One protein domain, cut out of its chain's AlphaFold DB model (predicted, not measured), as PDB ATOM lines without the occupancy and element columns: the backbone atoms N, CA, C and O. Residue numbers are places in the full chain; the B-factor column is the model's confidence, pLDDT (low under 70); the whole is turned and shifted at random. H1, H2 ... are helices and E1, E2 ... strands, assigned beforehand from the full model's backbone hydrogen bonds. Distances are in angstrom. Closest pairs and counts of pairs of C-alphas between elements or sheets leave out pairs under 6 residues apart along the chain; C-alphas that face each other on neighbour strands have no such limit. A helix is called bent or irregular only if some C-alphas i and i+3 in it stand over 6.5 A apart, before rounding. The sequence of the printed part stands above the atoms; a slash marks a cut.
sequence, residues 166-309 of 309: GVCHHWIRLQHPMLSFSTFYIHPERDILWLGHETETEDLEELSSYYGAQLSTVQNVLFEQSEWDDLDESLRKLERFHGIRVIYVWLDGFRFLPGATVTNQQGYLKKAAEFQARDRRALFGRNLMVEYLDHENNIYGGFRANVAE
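Overview. This is residues 166 to 309 of the 309 residues of an uncharacterized protein of Metarhizium rileyi (UniProt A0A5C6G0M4). A strongly twisted wall of seven strands runs through the domain, with the long helix H4 packed over E6 and E7 at one end. The short helices H2 and H3 and the kinked H1 follow on the same side toward the other end, H1 and H3 only grazing the sheet, and a long loop of residues 251 to 264 leads from E5 to H4. The printed part has 144 residues, with four named helices and seven named strands in the order E1 E2 E3 H1 E4 H2 H3 E5 H4 E6 E7. The mixed sheet runs in the order E1 E2 E3 E4 E5 E6 E7, and the class is mixed, helices and strands. The whole is compact, with a radius of gyration of the C-alphas of 15.3 A and spans of 44 by 41 by 26 A.

Arrangement. E1, residues 172 to 175, and E2, residues 183 to 187, form an antiparallel hairpin, with N 172 and O 186 within hydrogen-bond range at 2.8 A. E2 and E3, residues 192 to 195, form a second hairpin, with N 194 and O 185 at 2.9 A. E1, E2 and E3 make a meander, each strand the antiparallel neighbour of the one before. H1, residues 201 to 217, has a kink of 108 degrees near residue 211 and is irregular, with C-alphas 210 and 213 9.4 A apart; it only grazes the sheet, with residues 201 to 204. E4, residues 220 to 223, is parallel to E3 at 32 degrees, with N 195 and O 222 at 2.8 A. H2, residues 225 to 229, and H3, residues 231 to 238, only just touch, and only at the corner, with 3 pairs of C-alphas within 8 A, the closest those of Trp 228 and Ser 234 at 6.0 A. H2 is on the sheet at a height of 6.4 A, over none of its strands. H3 only grazes the sheet, with residues 234 to 238. H1, with residues 201 to 204 alone, only just touches H3, with 3 pairs of C-alphas within 8 A, the closest those of Thr 201 and Lys 237 at 5.5 A; they run the same way at a steep tilt of 53 degrees. E5, residues 246 to 250, is parallel to E4 at 26 degrees, with N 223 and O 248 at 2.8 A. H4, residues 265 to 282, lies on the same face as H2, over E6, residues 289 to 293, and E7, residues 299 to 304, at a height of 8.2 A: two layers, a helix on one face of a sheet. It runs along the strands, at 21 degrees to E6 on the local plane, and its closest C-alphas to E7 are those of Leu 269 and Tyr 300, 5.4 A apart. H2 and H4 are near each other, with 5 pairs of C-alphas within 10 A. E6 is parallel to E5 at 23 degrees, with N 249 and O 291 at 2.9 A. E6 and E7 form an antiparallel hairpin, with N 292 and O 301 at 2.9 A. E3 H1 E4, E4 H2 H3 E5 and E5 H4 E6 are strand-helix-strand units, parallel neighbour strands with helices between, each with a right-handed crossover. Every O i to N i+4 pair is within hydrogen-bond range in H2 and H3, against 8 of 13 in H1 and 13 of 14 in H4.

Along the chain. E1 begins at C-alpha 172, at (-49.570, 10.233, 10.292). From first to last C-alpha, E2 measures 13.9 A, H1 18.7 A, E5 13.1 A, H4 25.8 A, E6 13.0 A and E7 14.2 A. H4 begins at C-alpha 265, at (-33.719, 20.377, 29.885), and E7 ends at C-alpha 304, at (-46.688, 36.104, 20.517).

Size, cuts and confidence. The C-alphas farthest apart, those of Pro 177 and Glu 309, are 46.9 A apart. The printed part has no cut and ends at the chain's last residue, 309. The link from E5 to H4, 14 residues, is long. The mean pLDDT of the printed part is 71.1, and 62 residues are under 70, among them 166 to 192, 206 to 218 and 252 to 263.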
ATOM      1  N   GLY A 166     -39.740   3.568  18.542       31.36
ATOM      2  CA  GLY A 166     -40.939   3.293  19.348       31.36
ATOM      3  C   GLY A 166     -41.755   4.533  19.753       31.36
ATOM      4  O   GLY A 166     -42.592   4.432  20.645       31.36
ATOM      5  N   VAL A 167     -41.534   5.695  19.119       35.31
ATOM      6  CA  VAL A 167     -42.155   6.985  19.509       35.31
ATOM      7  C   VAL A 167     -43.344   7.396  18.614       35.31
ATOM      8  O   VAL A 167     -44.133   8.273  18.966       35.31
ATOM      9  N   CYS A 168     -43.552   6.755  17.463       38.66
ATOM     10  CA  CYS A 168     -44.498   7.239  16.447       38.66
ATOM     11  C   CYS A 168     -45.936   6.708  16.589       38.66
ATOM     12  O   CYS A 168     -46.458   6.073  15.679       38.66
ATOM     13  N   HIS A 169     -46.615   7.012  17.697       41.28
ATOM     14  CA  HIS A 169     -48.082   6.868  17.767       41.28
ATOM     15  C   HIS A 169     -48.848   8.144  17.374       41.28
ATOM     16  O   HIS A 169     -50.064   8.092  17.215       41.28
ATOM     17  N   HIS A 170     -48.153   9.271  17.192       48.84
ATOM     18  CA  HIS A 170     -48.787  10.594  17.115       48.84
ATOM     19  C   HIS A 170     -48.738  11.266  15.737       48.84
ATOM     20  O   HIS A 170     -49.424  12.262  15.545       48.84
ATOM     21  N   TRP A 171     -47.954  10.754  14.784       54.62
ATOM     22  CA  TRP A 171     -47.766  11.375  13.467       54.62
ATOM     23  C   TRP A 171     -48.217  10.433  12.357       54.62
ATOM     24  O   TRP A 171     -47.844   9.262  12.338       54.62
ATOM     25  N   ILE A 172     -49.016  10.956  11.432       53.25
ATOM     26  CA  ILE A 172     -49.570  10.233  10.292       53.25
ATOM     27  C   ILE A 172     -48.917  10.768   9.025       53.25
ATOM     28  O   ILE A 172     -48.978  11.968   8.761       53.25
ATOM     29  N   ARG A 173     -48.332   9.868   8.232       54.62
ATOM     30  CA  ARG A 173     -47.815  10.185   6.901       54.62
ATOM     31  C   ARG A 173     -48.975  10.361   5.924       54.62
ATOM     32  O   ARG A 173     -49.838   9.494   5.824       54.62
ATOM     33  N   LEU A 174     -48.956  11.457   5.187       54.41
ATOM     34  CA  LEU A 174     -49.840  11.742   4.075       54.41
ATOM     35  C   LEU A 174     -49.050  11.678   2.779       54.41
ATOM     36  O   LEU A 174     -48.049  12.378   2.616       54.41
ATOM     37  N   GLN A 175     -49.534  10.869   1.847       54.62
ATOM     38  CA  GLN A 175     -49.000  10.811   0.495       54.62
ATOM     39  C   GLN A 175     -50.147  11.073  -0.476       54.62
ATOM     40  O   GLN A 175     -51.128  10.328  -0.507       54.62
ATOM     41  N   HIS A 176     -50.063  12.172  -1.226       50.53
ATOM     42  CA  HIS A 176     -51.098  12.492  -2.202       50.53
ATOM     43  C   HIS A 176     -50.895  11.630  -3.457       50.53
ATOM     44  O   HIS A 176     -49.776  11.576  -3.967       50.53
ATOM     45  N   PRO A 177     -51.946  10.991  -4.005       48.78
ATOM     46  CA  PRO A 177     -51.808  10.081  -5.147       48.78
ATOM     47  C   PRO A 177     -51.171  10.719  -6.388       48.78
ATOM     48  O   PRO A 177     -50.512  10.027  -7.158       48.78
ATOM     49  N   MET A 178     -51.357  12.031  -6.576       48.16
ATOM     50  CA  MET A 178     -50.784  12.780  -7.704       48.16
ATOM     51  C   MET A 178     -49.489  13.527  -7.356       48.16
ATOM     52  O   MET A 178     -48.813  13.978  -8.270       48.16
ATOM     53  N   LEU A 179     -49.129  13.630  -6.068       55.53
ATOM     54  CA  LEU A 179     -47.855  14.204  -5.613       55.53
ATOM     55  C   LEU A 179     -46.980  13.062  -5.097       55.53
ATOM     56  O   LEU A 179     -46.790  12.879  -3.897       55.53
ATOM     57  N   SER A 180     -46.515  12.219  -6.013       50.94
ATOM     58  CA  SER A 180     -45.830  10.969  -5.672       50.94
ATOM     59  C   SER A 180     -44.504  11.176  -4.933       50.94
ATOM     60  O   SER A 180     -44.057  10.255  -4.245       50.94
ATOM     61  N   PHE A 181     -43.918  12.373  -5.025       51.09
ATOM     62  CA  PHE A 181     -42.661  12.745  -4.369       51.09
ATOM     63  C   PHE A 181     -42.860  13.527  -3.065       51.09
ATOM     64  O   PHE A 181     -42.023  13.426  -2.170       51.09
ATOM     65  N   SER A 182     -43.986  14.224  -2.906       55.81
ATOM     66  CA  SER A 182     -44.244  15.055  -1.731       55.81
ATOM     67  C   SER A 182     -44.834  14.211  -0.599       55.81
ATOM     68  O   SER A 182     -45.960  13.706  -0.673       55.81
ATOM     69  N   THR A 183     -44.061  14.045   0.471       57.25
ATOM     70  CA  THR A 183     -44.516  13.394   1.702       57.25
ATOM     71  C   THR A 183     -44.786  14.450   2.763       57.25
ATOM     72  O   THR A 183     -43.920  15.260   3.074       57.25
ATOM     73  N   PHE A 184     -45.976  14.409   3.359       62.56
ATOM     74  CA  PHE A 184     -46.342  15.295   4.462       62.56
ATOM     75  C   PHE A 184     -46.640  14.483   5.717       62.56
ATOM     76  O   PHE A 184     -46.996  13.308   5.633       62.56
ATOM     77  N   TYR A 185     -46.543  15.104   6.890       62.97
ATOM     78  CA  TYR A 185     -46.900  14.454   8.149       62.97
ATOM     79  C   TYR A 185     -47.850  15.333   8.959       62.97
ATOM     80  O   TYR A 185     -47.666  16.547   9.039       62.97
ATOM     81  N   ILE A 186     -48.864  14.720   9.572       60.91
ATOM     82  CA  ILE A 186     -49.841  15.418  10.414       60.91
ATOM     83  C   ILE A 186     -49.931  14.787  11.796       60.91
ATOM     84  O   ILE A 186     -49.969  13.564  11.935       60.91
ATOM     85  N   HIS A 187     -50.044  15.635  12.815       57.62
ATOM     86  CA  HIS A 187     -50.485  15.240  14.145       57.62
ATOM     87  C   HIS A 187     -52.016  15.373  14.243       57.62
ATOM     88  O   HIS A 187     -52.512  16.495  14.365       57.62
ATOM     89  N   PRO A 188     -52.794  14.274  14.252       53.59
ATOM     90  CA  PRO A 188     -54.253  14.332  14.123       53.59
ATOM     91  C   PRO A 188     -54.940  14.993  15.326       53.59
ATOM     92  O   PRO A 188     -55.902  15.732  15.164       53.59
ATOM     93  N   GLU A 189     -54.431  14.787  16.545       52.94
ATOM     94  CA  GLU A 189     -55.065  15.338  17.757       52.94
ATOM     95  C   GLU A 189     -54.849  16.847  17.930       52.94
ATOM     96  O   GLU A 189     -55.684  17.548  18.502       52.94
ATOM     97  N   ARG A 190     -53.706  17.352  17.456       53.59
ATOM     98  CA  ARG A 190     -53.293  18.753  17.615       53.59
ATOM     99  C   ARG A 190     -53.452  19.563  16.333       53.59
ATOM    100  O   ARG A 190     -53.261  20.778  16.371       53.59
ATOM    101  N   ASP A 191     -53.839  18.904  15.243       64.56
ATOM    102  CA  ASP A 191     -54.020  19.500  13.920       64.56
ATOM    103  C   ASP A 191     -52.751  20.217  13.434       64.56
ATOM    104  O   ASP A 191     -52.800  21.361  12.996       64.56
ATOM    105  N   ILE A 192     -51.589  19.574  13.620       69.50
ATOM    106  CA  ILE A 192     -50.276  20.145  13.284       69.50
ATOM    107  C   ILE A 192     -49.790  19.545  11.973       69.50
ATOM    108  O   ILE A 192     -49.640  18.327  11.890       69.50
ATOM    109  N   LEU A 193     -49.479  20.394  10.996       75.38
ATOM    110  CA  LEU A 193     -48.784  20.002   9.772       75.38
ATOM    111  C   LEU A 193     -47.271  20.147   9.954       75.38
ATOM    112  O   LEU A 193     -46.785  21.224  10.289       75.38
ATOM    113  N   TRP A 194     -46.521  19.079   9.717       73.19
ATOM    114  CA  TRP A 194     -45.065  19.106   9.780       73.19
ATOM    115  C   TRP A 194     -44.469  19.468   8.416       73.19
ATOM    116  O   TRP A 194     -44.720  18.797   7.416       73.19
ATOM    117  N   LEU A 195     -43.682  20.544   8.410       76.19
ATOM    118  CA  LEU A 195     -42.873  21.042   7.303       76.19
ATOM    119  C   LEU A 195     -41.398  20.752   7.625       76.19
ATOM    120  O   LEU A 195     -40.733  21.516   8.329       76.19
ATOM    121  N   GLY A 196     -40.924  19.585   7.193       70.19
ATOM    122  CA  GLY A 196     -39.546  19.133   7.406       70.19
ATOM    123  C   GLY A 196     -38.622  19.479   6.240       70.19
ATOM    124  O   GLY A 196     -39.032  20.123   5.273       70.19
ATOM    125  N   HIS A 197     -37.381  18.996   6.317       67.69
ATOM    126  CA  HIS A 197     -36.390  19.120   5.237       67.69
ATOM    127  C   HIS A 197     -36.799  18.444   3.921       67.69
ATOM    128  O   HIS A 197     -36.289  18.795   2.864       67.69
ATOM    129  N   GLU A 198     -37.729  17.488   3.977       65.00
ATOM    130  CA  GLU A 198     -38.298  16.823   2.798       65.00
ATOM    131  C   GLU A 198     -39.400  17.648   2.116       65.00
ATOM    132  O   GLU A 198     -39.847  17.287   1.036       65.00
ATOM    133  N   THR A 199     -39.891  18.716   2.754       69.44
ATOM    134  CA  THR A 199     -40.987  19.529   2.219       69.44
ATOM    135  C   THR A 199     -40.426  20.744   1.498       69.44
ATOM    136  O   THR A 199     -40.050  21.728   2.147       69.44
ATOM    137  N   GLU A 200     -40.389  20.710   0.169       73.00
ATOM    138  CA  GLU A 200     -39.912  21.833  -0.632       73.00
ATOM    139  C   GLU A 200     -41.018  22.866  -0.886       73.00
ATOM    140  O   GLU A 200     -42.219  22.600  -0.786       73.00
ATOM    141  N   THR A 201     -40.619  24.096  -1.212       75.62
ATOM    142  CA  THR A 201     -41.574  25.166  -1.534       75.62
ATOM    143  C   THR A 201     -42.369  24.838  -2.807       75.62
ATOM    144  O   THR A 201     -43.554  25.157  -2.877       75.62
ATOM    145  N   GLU A 202     -41.759  24.135  -3.768       73.88
ATOM    146  CA  GLU A 202     -42.413  23.667  -5.001       73.88
ATOM    147  C   GLU A 202     -43.531  22.651  -4.704       73.88
ATOM    148  O   GLU A 202     -44.638  22.780  -5.233       73.88
ATOM    149  N   ASP A 203     -43.301  21.719  -3.770       68.19
ATOM    150  CA  ASP A 203     -44.317  20.755  -3.324       68.19
ATOM    151  C   ASP A 203     -45.549  21.458  -2.744       68.19
ATOM    152  O   ASP A 203     -46.688  21.040  -2.960       68.19
ATOM    153  N   LEU A 204     -45.333  22.547  -1.998       71.31
ATOM    154  CA  LEU A 204     -46.408  23.341  -1.404       71.31
ATOM    155  C   LEU A 204     -47.172  24.160  -2.450       71.31
ATOM    156  O   LEU A 204     -48.373  24.388  -2.286       71.31
ATOM    157  N   GLU A 205     -46.512  24.595  -3.524       71.00
ATOM    158  CA  GLU A 205     -47.184  25.232  -4.658       71.00
ATOM    159  C   GLU A 205     -48.103  24.244  -5.366       71.00
ATOM    160  O   GLU A 205     -49.279  24.550  -5.592       71.00
ATOM    161  N   GLU A 206     -47.612  23.037  -5.630       65.31
ATOM    162  CA  GLU A 206     -48.421  21.991  -6.240       65.31
ATOM    163  C   GLU A 206     -49.580  21.591  -5.315       65.31
ATOM    164  O   GLU A 206     -50.736  21.561  -5.745       65.31
ATOM    165  N   LEU A 207     -49.323  21.429  -4.012       65.31
ATOM    166  CA  LEU A 207     -50.350  21.189  -2.994       65.31
ATOM    167  C   LEU A 207     -51.418  22.294  -2.992       65.31
ATOM    168  O   LEU A 207     -52.617  22.013  -2.933       65.31
ATOM    169  N   SER A 208     -51.014  23.559  -3.112       63.81
ATOM    170  CA  SER A 208     -51.956  24.681  -3.164       63.81
ATOM    171  C   SER A 208     -52.875  24.637  -4.386       63.81
ATOM    172  O   SER A 208     -54.023  25.069  -4.288       63.81
ATOM    173  N   SER A 209     -52.426  24.048  -5.499       62.66
ATOM    174  CA  SER A 209     -53.250  23.880  -6.700       62.66
ATOM    175  C   SER A 209     -54.370  22.847  -6.517       62.66
ATOM    176  O   SER A 209     -55.468  23.040  -7.039       62.66
ATOM    177  N   TYR A 210     -54.127  21.800  -5.717       56.78
ATOM    178  CA  TYR A 210     -55.098  20.734  -5.451       56.78
ATOM    179  C   TYR A 210     -56.061  21.077  -4.307       56.78
ATOM    180  O   TYR A 210     -57.264  20.847  -4.413       56.78
ATOM    181  N   TYR A 211     -55.547  21.634  -3.208       58.59
ATOM    182  CA  TYR A 211     -56.331  21.872  -1.989       58.59
ATOM    183  C   TYR A 211     -56.872  23.307  -1.891       58.59
ATOM    184  O   TYR A 211     -57.858  23.558  -1.190       58.59
ATOM    185  N   GLY A 212     -56.270  24.259  -2.608       62.62
ATOM    186  CA  GLY A 212     -56.735  25.641  -2.705       62.62
ATOM    187  C   GLY A 212     -57.015  26.284  -1.345       62.62
ATOM    188  O   GLY A 212     -56.183  26.297  -0.438       62.62
ATOM    189  N   ALA A 213     -58.238  26.798  -1.186       58.41
ATOM    190  CA  ALA A 213     -58.683  27.469   0.035       58.41
ATOM    191  C   ALA A 213     -58.688  26.558   1.275       58.41
ATOM    192  O   ALA A 213     -58.693  27.068   2.392       58.41
ATOM    193  N   GLN A 214     -58.654  25.233   1.117       55.62
ATOM    194  CA  GLN A 214     -58.621  24.311   2.253       55.62
ATOM    195  C   GLN A 214     -57.318  24.420   3.049       55.62
ATOM    196  O   GLN A 214     -57.351  24.252   4.256       55.62
ATOM    197  N   LEU A 215     -56.194  24.810   2.439       64.38
ATOM    198  CA  LEU A 215     -54.944  25.026   3.183       64.38
ATOM    199  C   LEU A 215     -55.052  26.177   4.192       64.38
ATOM    200  O   LEU A 215     -54.302  26.232   5.162       64.38
ATOM    201  N   SER A 216     -56.028  27.074   4.018       64.19
ATOM    202  CA  SER A 216     -56.304  28.131   4.993       64.19
ATOM    203  C   SER A 216     -56.968  27.626   6.282       64.19
ATOM    204  O   SER A 216     -57.068  28.390   7.240       64.19
ATOM    205  N   THR A 217     -57.416  26.364   6.342       62.72
ATOM    206  CA  THR A 217     -57.931  25.769   7.584       62.72
ATOM    207  C   THR A 217     -56.810  25.336   8.522       62.72
ATOM    208  O   THR A 217     -57.041  25.270   9.728       62.72
ATOM    209  N   VAL A 218     -55.604  25.106   7.991       68.69
ATOM    210  CA  VAL A 218     -54.428  24.723   8.774       68.69
ATOM    211  C   VAL A 218     -53.986  25.912   9.618       68.69
ATOM    212  O   VAL A 218     -53.571  26.956   9.109       68.69
ATOM    213  N   GLN A 219     -54.091  25.754  10.936       74.31
ATOM    214  CA  GLN A 219     -53.737  26.797  11.903       74.31
ATOM    215  C   GLN A 219     -52.382  26.558  12.559       74.31
ATOM    216  O   GLN A 219     -51.765  27.513  13.037       74.31
ATOM    217  N   ASN A 220     -51.934  25.305  12.587       75.38
ATOM    218  CA  ASN A 220     -50.768  24.886  13.338       75.38
ATOM    219  C   ASN A 220     -49.772  24.193  12.413       75.38
ATOM    220  O   ASN A 220     -50.109  23.233  11.722       75.38
ATOM    221  N   VAL A 221     -48.531  24.662  12.436       83.25
ATOM    222  CA  VAL A 221     -47.440  24.094  11.639       83.25
ATOM    223  C   VAL A 221     -46.241  23.806  12.523       83.25
ATOM    224  O   VAL A 221     -46.045  24.489  13.523       83.25
ATOM    225  N   LEU A 222     -45.443  22.808  12.165       83.50
ATOM    226  CA  LEU A 222     -44.219  22.428  12.860       83.50
ATOM    227  C   LEU A 222     -43.036  22.464  11.898       83.50
ATOM    228  O   LEU A 222     -43.105  21.859  10.833       83.50
ATOM    229  N   PHE A 223     -41.946  23.102  12.318       84.69
ATOM    230  CA  PHE A 223     -40.659  23.085  11.629       84.69
ATOM    231  C   PHE A 223     -39.601  22.336  12.431       84.69
ATOM    232  O   PHE A 223     -39.550  22.418  13.662       84.69
ATOM    233  N   GLU A 224     -38.709  21.657  11.717       80.94
ATOM    234  CA  GLU A 224     -37.460  21.152  12.288       80.94
ATOM    235  C   GLU A 224     -36.473  22.296  12.539       80.94
ATOM    236  O   GLU A 224     -36.516  23.327  11.868       80.94
ATOM    237  N   GLN A 225     -35.539  22.100  13.477       79.81
ATOM    238  CA  GLN A 225     -34.525  23.110  13.793       79.81
ATOM    239  C   GLN A 225     -33.728  23.535  12.551       79.81
ATOM    240  O   GLN A 225     -33.483  24.720  12.364       79.81
ATOM    241  N   SER A 226     -33.324  22.566  11.722       76.88
ATOM    242  CA  SER A 226     -32.516  22.795  10.520       76.88
ATOM    243  C   SER A 226     -33.230  23.673   9.499       76.88
ATOM    244  O   SER A 226     -32.608  24.560   8.925       76.88
ATOM    245  N   GLU A 227     -34.532  23.458   9.321       78.88
ATOM    246  CA  GLU A 227     -35.368  24.265   8.433       78.88
ATOM    247  C   GLU A 227     -35.591  25.657   9.015       78.88
ATOM    248  O   GLU A 227     -35.423  26.665   8.333       78.88
ATOM    249  N   TRP A 228     -35.898  25.724  10.311       85.31
ATOM    250  CA  TRP A 228     -36.164  26.982  11.001       85.31
ATOM    251  C   TRP A 228     -34.915  27.859  11.185       85.31
ATOM    252  O   TRP A 228     -35.021  29.042  11.521       85.31
ATOM    253  N   ASP A 229     -33.718  27.301  10.995       83.31
ATOM    254  CA  ASP A 229     -32.475  28.068  10.953       83.31
ATOM    255  C   ASP A 229     -32.390  28.963   9.705       83.31
ATOM    256  O   ASP A 229     -31.887  30.086   9.815       83.31
ATOM    257  N   ASP A 230     -32.967  28.539   8.573       85.62
ATOM    258  CA  ASP A 230     -33.244  29.406   7.422       85.62
ATOM    259  C   ASP A 230     -34.662  29.985   7.528       85.62
ATOM    260  O   ASP A 230     -35.645  29.490   6.966       85.62
ATOM    261  N   LEU A 231     -34.769  31.058   8.314       84.69
ATOM    262  CA  LEU A 231     -36.052  31.697   8.581       84.69
ATOM    263  C   LEU A 231     -36.697  32.265   7.309       84.69
ATOM    264  O   LEU A 231     -37.920  32.253   7.206       84.69
ATOM    265  N   ASP A 232     -35.912  32.759   6.350       85.62
ATOM    266  CA  ASP A 232     -36.463  33.348   5.128       85.62
ATOM    267  C   ASP A 232     -37.122  32.270   4.258       85.62
ATOM    268  O   ASP A 232     -38.245  32.466   3.789       85.62
ATOM    269  N   GLU A 233     -36.474  31.112   4.100       85.31
ATOM    270  CA  GLU A 233     -37.060  29.982   3.377       85.31
ATOM    271  C   GLU A 233     -38.266  29.396   4.120       85.31
ATOM    272  O   GLU A 233     -39.327  29.186   3.528       85.31
ATOM    273  N   SER A 234     -38.164  29.240   5.444       86.31
ATOM    274  CA  SER A 234     -39.294  28.821   6.278       86.31
ATOM    275  C   SER A 234     -40.498  29.749   6.108       86.31
ATOM    276  O   SER A 234     -41.631  29.292   5.964       86.31
ATOM    277  N   LEU A 235     -40.277  31.065   6.072       85.88
ATOM    278  CA  LEU A 235     -41.349  32.035   5.891       85.88
ATOM    279  C   LEU A 235     -41.980  31.977   4.499       85.88
ATOM    280  O   LEU A 235     -43.192  32.174   4.417       85.88
ATOM    281  N   ARG A 236     -41.218  31.666   3.440       85.81
ATOM    282  CA  ARG A 236     -41.772  31.433   2.092       85.81
ATOM    283  C   ARG A 236     -42.724  30.245   2.072       85.81
ATOM    284  O   ARG A 236     -43.822  30.370   1.532       85.81
ATOM    285  N   LYS A 237     -42.364  29.141   2.738       84.06
ATOM    286  CA  LYS A 237     -43.254  27.977   2.905       84.06
ATOM    287  C   LYS A 237     -44.580  28.380   3.566       84.06
ATOM    288  O   LYS A 237     -45.640  27.875   3.201       84.06
ATOM    289  N   LEU A 238     -44.552  29.350   4.488       83.50
ATOM    290  CA  LEU A 238     -45.747  29.841   5.184       83.50
ATOM    291  C   LEU A 238     -46.629  30.795   4.376       83.50
ATOM    292  O   LEU A 238     -47.806  30.931   4.709       83.50
ATOM    293  N   GLU A 239     -46.129  31.441   3.321       82.19
ATOM    294  CA  GLU A 239     -46.928  32.390   2.524       82.19
ATOM    295  C   GLU A 239     -48.162  31.740   1.881       82.19
ATOM    296  O   GLU A 239     -49.154  32.419   1.605       82.19
ATOM    297  N   ARG A 240     -48.121  30.419   1.681       74.50
ATOM    298  CA  ARG A 240     -49.210  29.623   1.099       74.50
ATOM    299  C   ARG A 240     -50.322  29.292   2.095       74.50
ATOM    300  O   ARG A 240     -51.419  28.911   1.694       74.50
ATOM    301  N   PHE A 241     -50.071  29.483   3.386       77.00
ATOM    302  CA  PHE A 241     -51.011  29.167   4.449       77.00
ATOM    303  C   PHE A 241     -51.509  30.450   5.118       77.00
ATOM    304  O   PHE A 241     -50.877  31.028   6.000       77.00
ATOM    305  N   HIS A 242     -52.701  30.894   4.731       72.88
ATOM    306  CA  HIS A 242     -53.280  32.134   5.264       72.88
ATOM    307  C   HIS A 242     -53.904  31.989   6.664       72.88
ATOM    308  O   HIS A 242     -54.215  32.991   7.304       72.88
ATOM    309  N   GLY A 243     -54.104  30.754   7.134       70.50
ATOM    310  CA  GLY A 243     -54.784  30.439   8.394       70.50
ATOM    311  C   GLY A 243     -53.885  30.297   9.614       70.50
ATOM    312  O   GLY A 243     -54.405  30.104  10.716       70.50
ATOM    313  N   ILE A 244     -52.562  30.373   9.445       82.38
ATOM    314  CA  ILE A 244     -51.623  30.002  10.505       82.38
ATOM    315  C   ILE A 244     -51.762  30.936  11.699       82.38
ATOM    316  O   ILE A 244     -51.812  32.159  11.576       82.38
ATOM    317  N   ARG A 245     -51.801  30.320  12.877       80.56
ATOM    318  CA  ARG A 245     -51.843  30.984  14.178       80.56
ATOM    319  C   ARG A 245     -50.681  30.566  15.054       80.56
ATOM    320  O   ARG A 245     -50.173  31.414  15.784       80.56
ATOM    321  N   VAL A 246     -50.280  29.296  14.996       81.75
ATOM    322  CA  VAL A 246     -49.224  28.743  15.843       81.75
ATOM    323  C   VAL A 246     -48.159  28.075  14.986       81.75
ATOM    324  O   VAL A 246     -48.461  27.258  14.117       81.75
ATOM    325  N   ILE A 247     -46.910  28.437  15.243       89.12
ATOM    326  CA  ILE A 247     -45.725  27.824  14.663       89.12
ATOM    327  C   ILE A 247     -44.997  27.098  15.786       89.12
ATOM    328  O   ILE A 247     -44.585  27.704  16.774       89.12
ATOM    329  N   TYR A 248     -44.834  25.801  15.615       85.12
ATOM    330  CA  TYR A 248     -44.041  24.954  16.476       85.12
ATOM    331  C   TYR A 248     -42.649  24.789  15.874       85.12
ATOM    332  O   TYR A 248     -42.505  24.612  14.666       85.12
ATOM    333  N   VAL A 249     -41.622  24.826  16.713       86.94
ATOM    334  CA  VAL A 249     -40.232  24.629  16.289       86.94
ATOM    335  C   VAL A 249     -39.621  23.529  17.136       86.94
ATOM    336  O   VAL A 249     -39.512  23.670  18.356       86.94
ATOM    337  N   TRP A 250     -39.199  22.440  16.499       85.19
ATOM    338  CA  TRP A 250     -38.442  21.390  17.171       85.19
ATOM    339  C   TRP A 250     -36.996  21.817  17.386       85.19
ATOM    340  O   TRP A 250     -36.288  22.150  16.444       85.19
ATOM    341  N   LEU A 251     -36.534  21.753  18.635       80.50
ATOM    342  CA  LEU A 251     -35.168  22.116  19.038       80.50
ATOM    343  C   LEU A 251     -34.145  20.971  18.881       80.50
ATOM    344  O   LEU A 251     -32.976  21.116  19.267       80.50
ATOM    345  N   ASP A 252     -34.590  19.831  18.351       69.88
ATOM    346  CA  ASP A 252     -33.817  18.602  18.178       69.88
ATOM    347  C   ASP A 252     -33.408  18.389  16.717       69.88
ATOM    348  O   ASP A 252     -33.889  17.485  16.045       69.88
ATOM    349  N   GLY A 253     -32.471  19.197  16.218       57.53
ATOM    350  CA  GLY A 253     -31.985  19.054  14.837       57.53
ATOM    351  C   GLY A 253     -31.121  17.814  14.560       57.53
ATOM    352  O   GLY A 253     -30.889  17.484  13.405       57.53
ATOM    353  N   PHE A 254     -30.600  17.127  15.589       51.34
ATOM    354  CA  PHE A 254     -29.522  16.140  15.391       51.34
ATOM    355  C   PHE A 254     -29.625  14.862  16.221       51.34
ATOM    356  O   PHE A 254     -28.667  14.096  16.237       51.34
ATOM    357  N   ARG A 255     -30.741  14.582  16.907       48.56
ATOM    358  CA  ARG A 255     -30.822  13.424  17.823       48.56
ATOM    359  C   ARG A 255     -30.545  12.078  17.140       48.56
ATOM    360  O   ARG A 255     -30.057  11.157  17.787       48.56
ATOM    361  N   PHE A 256     -30.828  11.986  15.844       49.31
ATOM    362  CA  PHE A 256     -30.648  10.774  15.047       49.31
ATOM    363  C   PHE A 256     -29.227  10.608  14.484       49.31
ATOM    364  O   PHE A 256     -28.929   9.579  13.882       49.31
ATOM    365  N   LEU A 257     -28.324  11.579  14.694       50.31
ATOM    366  CA  LEU A 257     -26.921  11.414  14.320       50.31
ATOM    367  C   LEU A 257     -26.166  10.594  15.382       50.31
ATOM    368  O   LEU A 257     -26.272  10.878  16.580       50.31
ATOM    369  N   PRO A 258     -25.347   9.609  14.976       38.03
ATOM    370  CA  PRO A 258     -24.525   8.854  15.911       38.03
ATOM    371  C   PRO A 258     -23.561   9.797  16.650       38.03
ATOM    372  O   PRO A 258     -22.753  10.490  16.034       38.03
ATOM    373  N   GLY A 259     -23.656   9.829  17.984       46.44
ATOM    374  CA  GLY A 259     -22.874  10.728  18.844       46.44
ATOM    375  C   GLY A 259     -23.584  12.028  19.241       46.44
ATOM    376  O   GLY A 259     -22.982  12.857  19.925       46.44
ATOM    377  N   ALA A 260     -24.850  12.208  18.856       51.56
ATOM    378  CA  ALA A 260     -25.656  13.329  19.309       51.56
ATOM    379  C   ALA A 260     -25.799  13.317  20.834       51.56
ATOM    380  O   ALA A 260     -26.262  12.351  21.445       51.56
ATOM    381  N   THR A 261     -25.376  14.407  21.464       53.28
ATOM    382  CA  THR A 261     -25.576  14.587  22.897       53.28
ATOM    383  C   THR A 261     -27.052  14.863  23.140       53.28
ATOM    384  O   THR A 261     -27.625  15.782  22.557       53.28
ATOM    385  N   VAL A 262     -27.682  14.046  23.991       58.56
ATOM    386  CA  VAL A 262     -29.038  14.327  24.467       58.56
ATOM    387  C   VAL A 262     -28.994  15.698  25.131       58.56
ATOM    388  O   VAL A 262     -28.254  15.913  26.094       58.56
ATOM    389  N   THR A 263     -29.732  16.649  24.567       64.75
ATOM    390  CA  THR A 263     -29.784  17.997  25.122       64.75
ATOM    391  C   THR A 263     -30.556  17.912  26.436       64.75
ATOM    392  O   THR A 263     -31.700  17.472  26.470       64.75
ATOM    393  N   ASN A 264     -29.920  18.283  27.547       77.12
ATOM    394  CA  ASN A 264     -30.604  18.342  28.839       77.12
ATOM    395  C   ASN A 264     -31.672  19.449  28.822       77.12
ATOM    396  O   ASN A 264     -31.547  20.417  28.073       77.12
ATOM    397  N   GLN A 265     -32.648  19.379  29.730       78.94
ATOM    398  CA  GLN A 265     -33.719  20.377  29.885       78.94
ATOM    399  C   GLN A 265     -33.207  21.834  29.854       78.94
ATOM    400  O   GLN A 265     -33.754  22.701  29.179       78.94
ATOM    401  N   GLN A 266     -32.097  22.100  30.548       81.38
ATOM    402  CA  GLN A 266     -31.483  23.427  30.618       81.38
ATOM    403  C   GLN A 266     -30.818  23.865  29.301       81.38
ATOM    404  O   GLN A 266     -30.720  25.059  29.024       81.38
ATOM    405  N   GLY A 267     -30.400  22.907  28.472       82.62
ATOM    406  CA  GLY A 267     -29.946  23.149  27.107       82.62
ATOM    407  C   GLY A 267     -31.096  23.553  26.184       82.62
ATOM    408  O   GLY A 267     -30.935  24.511  25.431       82.62
ATOM    409  N   TYR A 268     -32.266  22.910  26.297       82.81
ATOM    410  CA  TYR A 268     -33.458  23.317  25.544       82.81
ATOM    411  C   TYR A 268     -33.940  24.707  25.946       82.81
ATOM    412  O   TYR A 268     -34.196  25.520  25.069       82.81
ATOM    413  N   LEU A 269     -33.972  25.027  27.245       85.31
ATOM    414  CA  LEU A 269     -34.315  26.377  27.714       85.31
ATOM    415  C   LEU A 269     -33.373  27.444  27.139       85.31
ATOM    416  O   LEU A 269     -33.818  28.513  26.724       85.31
ATOM    417  N   LYS A 270     -32.067  27.153  27.092       86.81
ATOM    418  CA  LYS A 270     -31.080  28.075  26.520       86.81
ATOM    419  C   LYS A 270     -31.283  28.254  25.012       86.81
ATOM    420  O   LYS A 270     -31.327  29.391  24.554       86.81
ATOM    421  N   LYS A 271     -31.449  27.155  24.265       85.62
ATOM    422  CA  LYS A 271     -31.747  27.192  22.824       85.62
ATOM    423  C   LYS A 271     -33.038  27.966  22.551       85.62
ATOM    424  O   LYS A 271     -33.025  28.894  21.755       85.62
ATOM    425  N   ALA A 272     -34.122  27.649  23.256       87.62
ATOM    426  CA  ALA A 272     -35.404  28.335  23.118       87.62
ATOM    427  C   ALA A 272     -35.255  29.852  23.309       87.62
ATOM    428  O   ALA A 272     -35.783  30.618  22.512       87.62
ATOM    429  N   ALA A 273     -34.482  30.299  24.306       87.69
ATOM    430  CA  ALA A 273     -34.232  31.722  24.532       87.69
ATOM    431  C   ALA A 273     -33.433  32.391  23.393       87.69
ATOM    432  O   ALA A 273     -33.721  33.532  23.027       87.69
ATOM    433  N   GLU A 274     -32.442  31.696  22.823       88.88
ATOM    434  CA  GLU A 274     -31.658  32.181  21.678       88.88
ATOM    435  C   GLU A 274     -32.537  32.338  20.427       88.88
ATOM    436  O   GLU A 274     -32.549  33.410  19.811       88.88
ATOM    437  N   PHE A 275     -33.333  31.315  20.103       88.06
ATOM    438  CA  PHE A 275     -34.294  31.356  19.000       88.06
ATOM    439  C   PHE A 275     -35.361  32.429  19.225       88.06
ATOM    440  O   PHE A 275     -35.600  33.251  18.348       88.06
ATOM    441  N   GLN A 276     -35.922  32.518  20.432       89.19
ATOM    442  CA  GLN A 276     -36.915  33.532  20.781       89.19
ATOM    443  C   GLN A 276     -36.388  34.952  20.561       89.19
ATOM    444  O   GLN A 276     -37.101  35.800  20.028       89.19
ATOM    445  N   ALA A 277     -35.138  35.239  20.933       87.38
ATOM    446  CA  ALA A 277     -34.545  36.559  20.728       87.38
ATOM    447  C   ALA A 277     -34.360  36.908  19.238       87.38
ATOM    448  O   ALA A 277     -34.531  38.072  18.857       87.38
ATOM    449  N   ARG A 278     -34.020  35.913  18.405       88.31
ATOM    450  CA  ARG A 278     -33.891  36.039  16.944       88.31
ATOM    451  C   ARG A 278     -35.262  36.232  16.291       88.31
ATOM    452  O   ARG A 278     -35.500  37.240  15.625       88.31
ATOM    453  N   ASP A 279     -36.171  35.301  16.546       88.62
ATOM    454  CA  ASP A 279     -37.456  35.175  15.863       88.62
ATOM    455  C   ASP A 279     -38.411  36.312  16.249       88.62
ATOM    456  O   ASP A 279     -39.157  36.809  15.406       88.62
ATOM    457  N   ARG A 280     -38.347  36.810  17.493       85.88
ATOM    458  CA  ARG A 280     -39.178  37.939  17.949       85.88
ATOM    459  C   ARG A 280     -38.935  39.210  17.149       85.88
ATOM    460  O   ARG A 280     -39.865  39.982  16.948       85.88
ATOM    461  N   ARG A 281     -37.703  39.429  16.681       83.88
ATOM    462  CA  ARG A 281     -37.363  40.582  15.835       83.88
ATOM    463  C   ARG A 281     -37.869  40.400  14.410       83.88
ATOM    464  O   ARG A 281     -38.380  41.350  13.831       83.88
ATOM    465  N   ALA A 282     -37.729  39.194  13.867       83.69
ATOM    466  CA  ALA A 282     -38.078  38.898  12.482       83.69
ATOM    467  C   ALA A 282     -39.593  38.769  12.253       83.69
ATOM    468  O   ALA A 282     -40.103  39.169  11.210       83.69
ATOM    469  N   LEU A 283     -40.326  38.250  13.238       84.94
ATOM    470  CA  LEU A 283     -41.769  38.018  13.141       84.94
ATOM    471  C   LEU A 283     -42.606  39.171  13.705       84.94
ATOM    472  O   LEU A 283     -43.834  39.104  13.658       84.94
ATOM    473  N   PHE A 284     -41.970  40.226  14.220       81.88
ATOM    474  CA  PHE A 284     -42.653  41.360  14.833       81.88
ATOM    475  C   PHE A 284     -43.752  41.937  13.927       81.88
ATOM    476  O   PHE A 284     -43.525  42.236  12.755       81.88
ATOM    477  N   GLY A 285     -44.952  42.104  14.483       77.75
ATOM    478  CA  GLY A 285     -46.115  42.628  13.766       77.75
ATOM    479  C   GLY A 285     -46.949  41.565  13.047       77.75
ATOM    480  O   GLY A 285     -48.017  41.890  12.529       77.75
ATOM    481  N   ARG A 286     -46.530  40.292  13.049       80.19
ATOM    482  CA  ARG A 286     -47.356  39.179  12.560       80.19
ATOM    483  C   ARG A 286     -48.269  38.660  13.675       80.19
ATOM    484  O   ARG A 286     -47.856  38.523  14.824       80.19
ATOM    485  N   ASN A 287     -49.523  38.337  13.350       84.06
ATOM    486  CA  ASN A 287     -50.494  37.792  14.308       84.06
ATOM    487  C   ASN A 287     -50.301  36.285  14.554       84.06
ATOM    488  O   ASN A 287     -51.212  35.494  14.334       84.06
ATOM    489  N   LEU A 288     -49.095  35.906  14.977       87.88
ATOM    490  CA  LEU A 288     -48.648  34.520  15.113       87.88
ATOM    491  C   LEU A 288     -48.122  34.260  16.531       87.88
ATOM    492  O   LEU A 288     -47.636  35.167  17.213       87.88
ATOM    493  N   MET A 289     -48.220  33.014  16.973       87.88
ATOM    494  CA  MET A 289     -47.585  32.482  18.174       87.88
ATOM    495  C   MET A 289     -46.489  31.513  17.749       87.88
ATOM    496  O   MET A 289     -46.710  30.709  16.851       87.88
ATOM    497  N   VAL A 290     -45.324  31.595  18.381       89.94
ATOM    498  CA  VAL A 290     -44.226  30.649  18.163       89.94
ATOM    499  C   VAL A 290     -43.963  29.912  19.464       89.94
ATOM    500  O   VAL A 290     -43.810  30.565  20.499       89.94
ATOM    501  N   GLU A 291     -43.914  28.584  19.415       88.88
ATOM    502  CA  GLU A 291     -43.621  27.709  20.551       88.88
ATOM    503  C   GLU A 291     -42.456  26.767  20.222       88.88
ATOM    504  O   GLU A 291     -42.395  26.170  19.147       88.88
ATOM    505  N   TYR A 292     -41.527  26.624  21.166       87.38
ATOM    506  CA  TYR A 292     -40.339  25.788  21.017       87.38
ATOM    507  C   TYR A 292     -40.512  24.477  21.776       87.38
ATOM    508  O   TYR A 292     -40.709  24.487  22.996       87.38
ATOM    509  N   LEU A 293     -40.417  23.365  21.051       83.25
ATOM    510  CA  LEU A 293     -40.703  22.017  21.531       83.25
ATOM    511  C   LEU A 293     -39.458  21.121  21.511       83.25
ATOM    512  O   LEU A 293     -38.578  21.285  20.663       83.25
ATOM    513  N   ASP A 294     -39.418  20.123  22.392       76.88
ATOM    514  CA  ASP A 294     -38.591  18.925  22.187       76.88
ATOM    515  C   ASP A 294     -39.352  17.833  21.412       76.88
ATOM    516  O   ASP A 294     -40.528  17.973  21.064       76.88
ATOM    517  N   HIS A 295     -38.673  16.715  21.160       69.38
ATOM    518  CA  HIS A 295     -39.241  15.514  20.543       69.38
ATOM    519  C   HIS A 295     -40.364  14.831  21.356       69.38
ATOM    520  O   HIS A 295     -41.099  14.017  20.804       69.38
ATOM    521  N   GLU A 296     -40.500  15.125  22.654       66.38
ATOM    522  CA  GLU A 296     -41.599  14.650  23.513       66.38
ATOM    523  C   GLU A 296     -42.785  15.633  23.521       66.38
ATOM    524  O   GLU A 296     -43.777  15.414  24.219       66.38
ATOM    525  N   ASN A 297     -42.721  16.696  22.710       67.69
ATOM    526  CA  ASN A 297     -43.685  17.793  22.648       67.69
ATOM    527  C   ASN A 297     -43.786  18.623  23.942       67.69
ATOM    528  O   ASN A 297     -44.821  19.257  24.184       67.69
ATOM    529  N   ASN A 298     -42.734  18.650  24.765       76.25
ATOM    530  CA  ASN A 298     -42.637  19.555  25.906       76.25
ATOM    531  C   ASN A 298     -42.269  20.964  25.425       76.25
ATOM    532  O   ASN A 298     -41.356  21.129  24.620       76.25
ATOM    533  N   ILE A 299     -42.951  21.988  25.946       82.00
ATOM    534  CA  ILE A 299     -42.723  23.393  25.578       82.00
ATOM    535  C   ILE A 299     -41.654  24.010  26.487       82.00
ATOM    536  O   ILE A 299     -41.785  24.000  27.711       82.00
ATOM    537  N   TYR A 300     -40.626  24.609  25.884       83.56
ATOM    538  CA  TYR A 300     -39.506  25.256  26.590       83.56
ATOM    539  C   TYR A 300     -39.512  26.779  26.496       83.56
ATOM    540  O   TYR A 300     -38.760  27.453  27.198       83.56
ATOM    541  N   GLY A 301     -40.360  27.332  25.640       85.94
ATOM    542  CA  GLY A 301     -40.504  28.765  25.473       85.94
ATOM    543  C   GLY A 301     -41.474  29.082  24.353       85.94
ATOM    544  O   GLY A 301     -41.819  28.222  23.544       85.94
ATOM    545  N   GLY A 302     -41.892  30.337  24.299       88.50
ATOM    546  CA  GLY A 302     -42.730  30.824  23.225       88.50
ATOM    547  C   GLY A 302     -42.998  32.311  23.352       88.50
ATOM    548  O   GLY A 302     -42.795  32.921  24.406       88.50
ATOM    549  N   PHE A 303     -43.433  32.911  22.255       87.94
ATOM    550  CA  PHE A 303     -43.828  34.309  22.234       87.94
ATOM    551  C   PHE A 303     -44.943  34.543  21.227       87.94
ATOM    552  O   PHE A 303     -45.098  33.826  20.240       87.94
ATOM    553  N   ARG A 304     -45.715  35.600  21.475       86.44
ATOM    554  CA  ARG A 304     -46.688  36.104  20.517       86.44
ATOM    555  C   ARG A 304     -46.079  37.280  19.763       86.44
ATOM    556  O   ARG A 304     -45.625  38.244  20.371       86.44
ATOM    557  N   ALA A 305     -46.081  37.188  18.442       82.19
ATOM    558  CA  ALA A 305     -45.417  38.124  17.547       82.19
ATOM    559  C   ALA A 305     -46.186  39.451  17.331       82.19
ATOM    560  O   ALA A 305     -45.637  40.393  16.758       82.19
ATOM    561  N   ASN A 306     -47.428  39.556  17.825       72.31
ATOM    562  CA  ASN A 306     -48.272  40.751  17.688       72.31
ATOM    563  C   ASN A 306     -48.173  41.756  18.847       72.31
ATOM    564  O   ASN A 306     -48.713  42.855  18.734       72.31
ATOM    565  N   VAL A 307     -47.532  41.391  19.961       57.44
ATOM    566  CA  VAL A 307     -47.456  42.256  21.140       57.44
ATOM    567  C   VAL A 307     -46.163  43.058  21.067       57.44
ATOM    568  O   VAL A 307     -45.073  42.500  21.197       57.44
ATOM    569  N   ALA A 308     -46.292  44.368  20.855       49.97
ATOM    570  CA  ALA A 308     -45.250  45.311  21.234       49.97
ATOM    571  C   ALA A 308     -45.219  45.375  22.767       49.97
ATOM    572  O   ALA A 308     -46.230  45.724  23.376       49.97
ATOM    573  N   GLU A 309     -44.102  44.965  23.370       47.62
ATOM    574  CA  GLU A 309     -43.808  45.265  24.779       47.62
ATOM    575  C   GLU A 309     -43.480  46.748  24.963       47.62
ATOM    576  O   GLU A 309     -42.731  47.296  24.117       47.62
TER     577      GLU A 309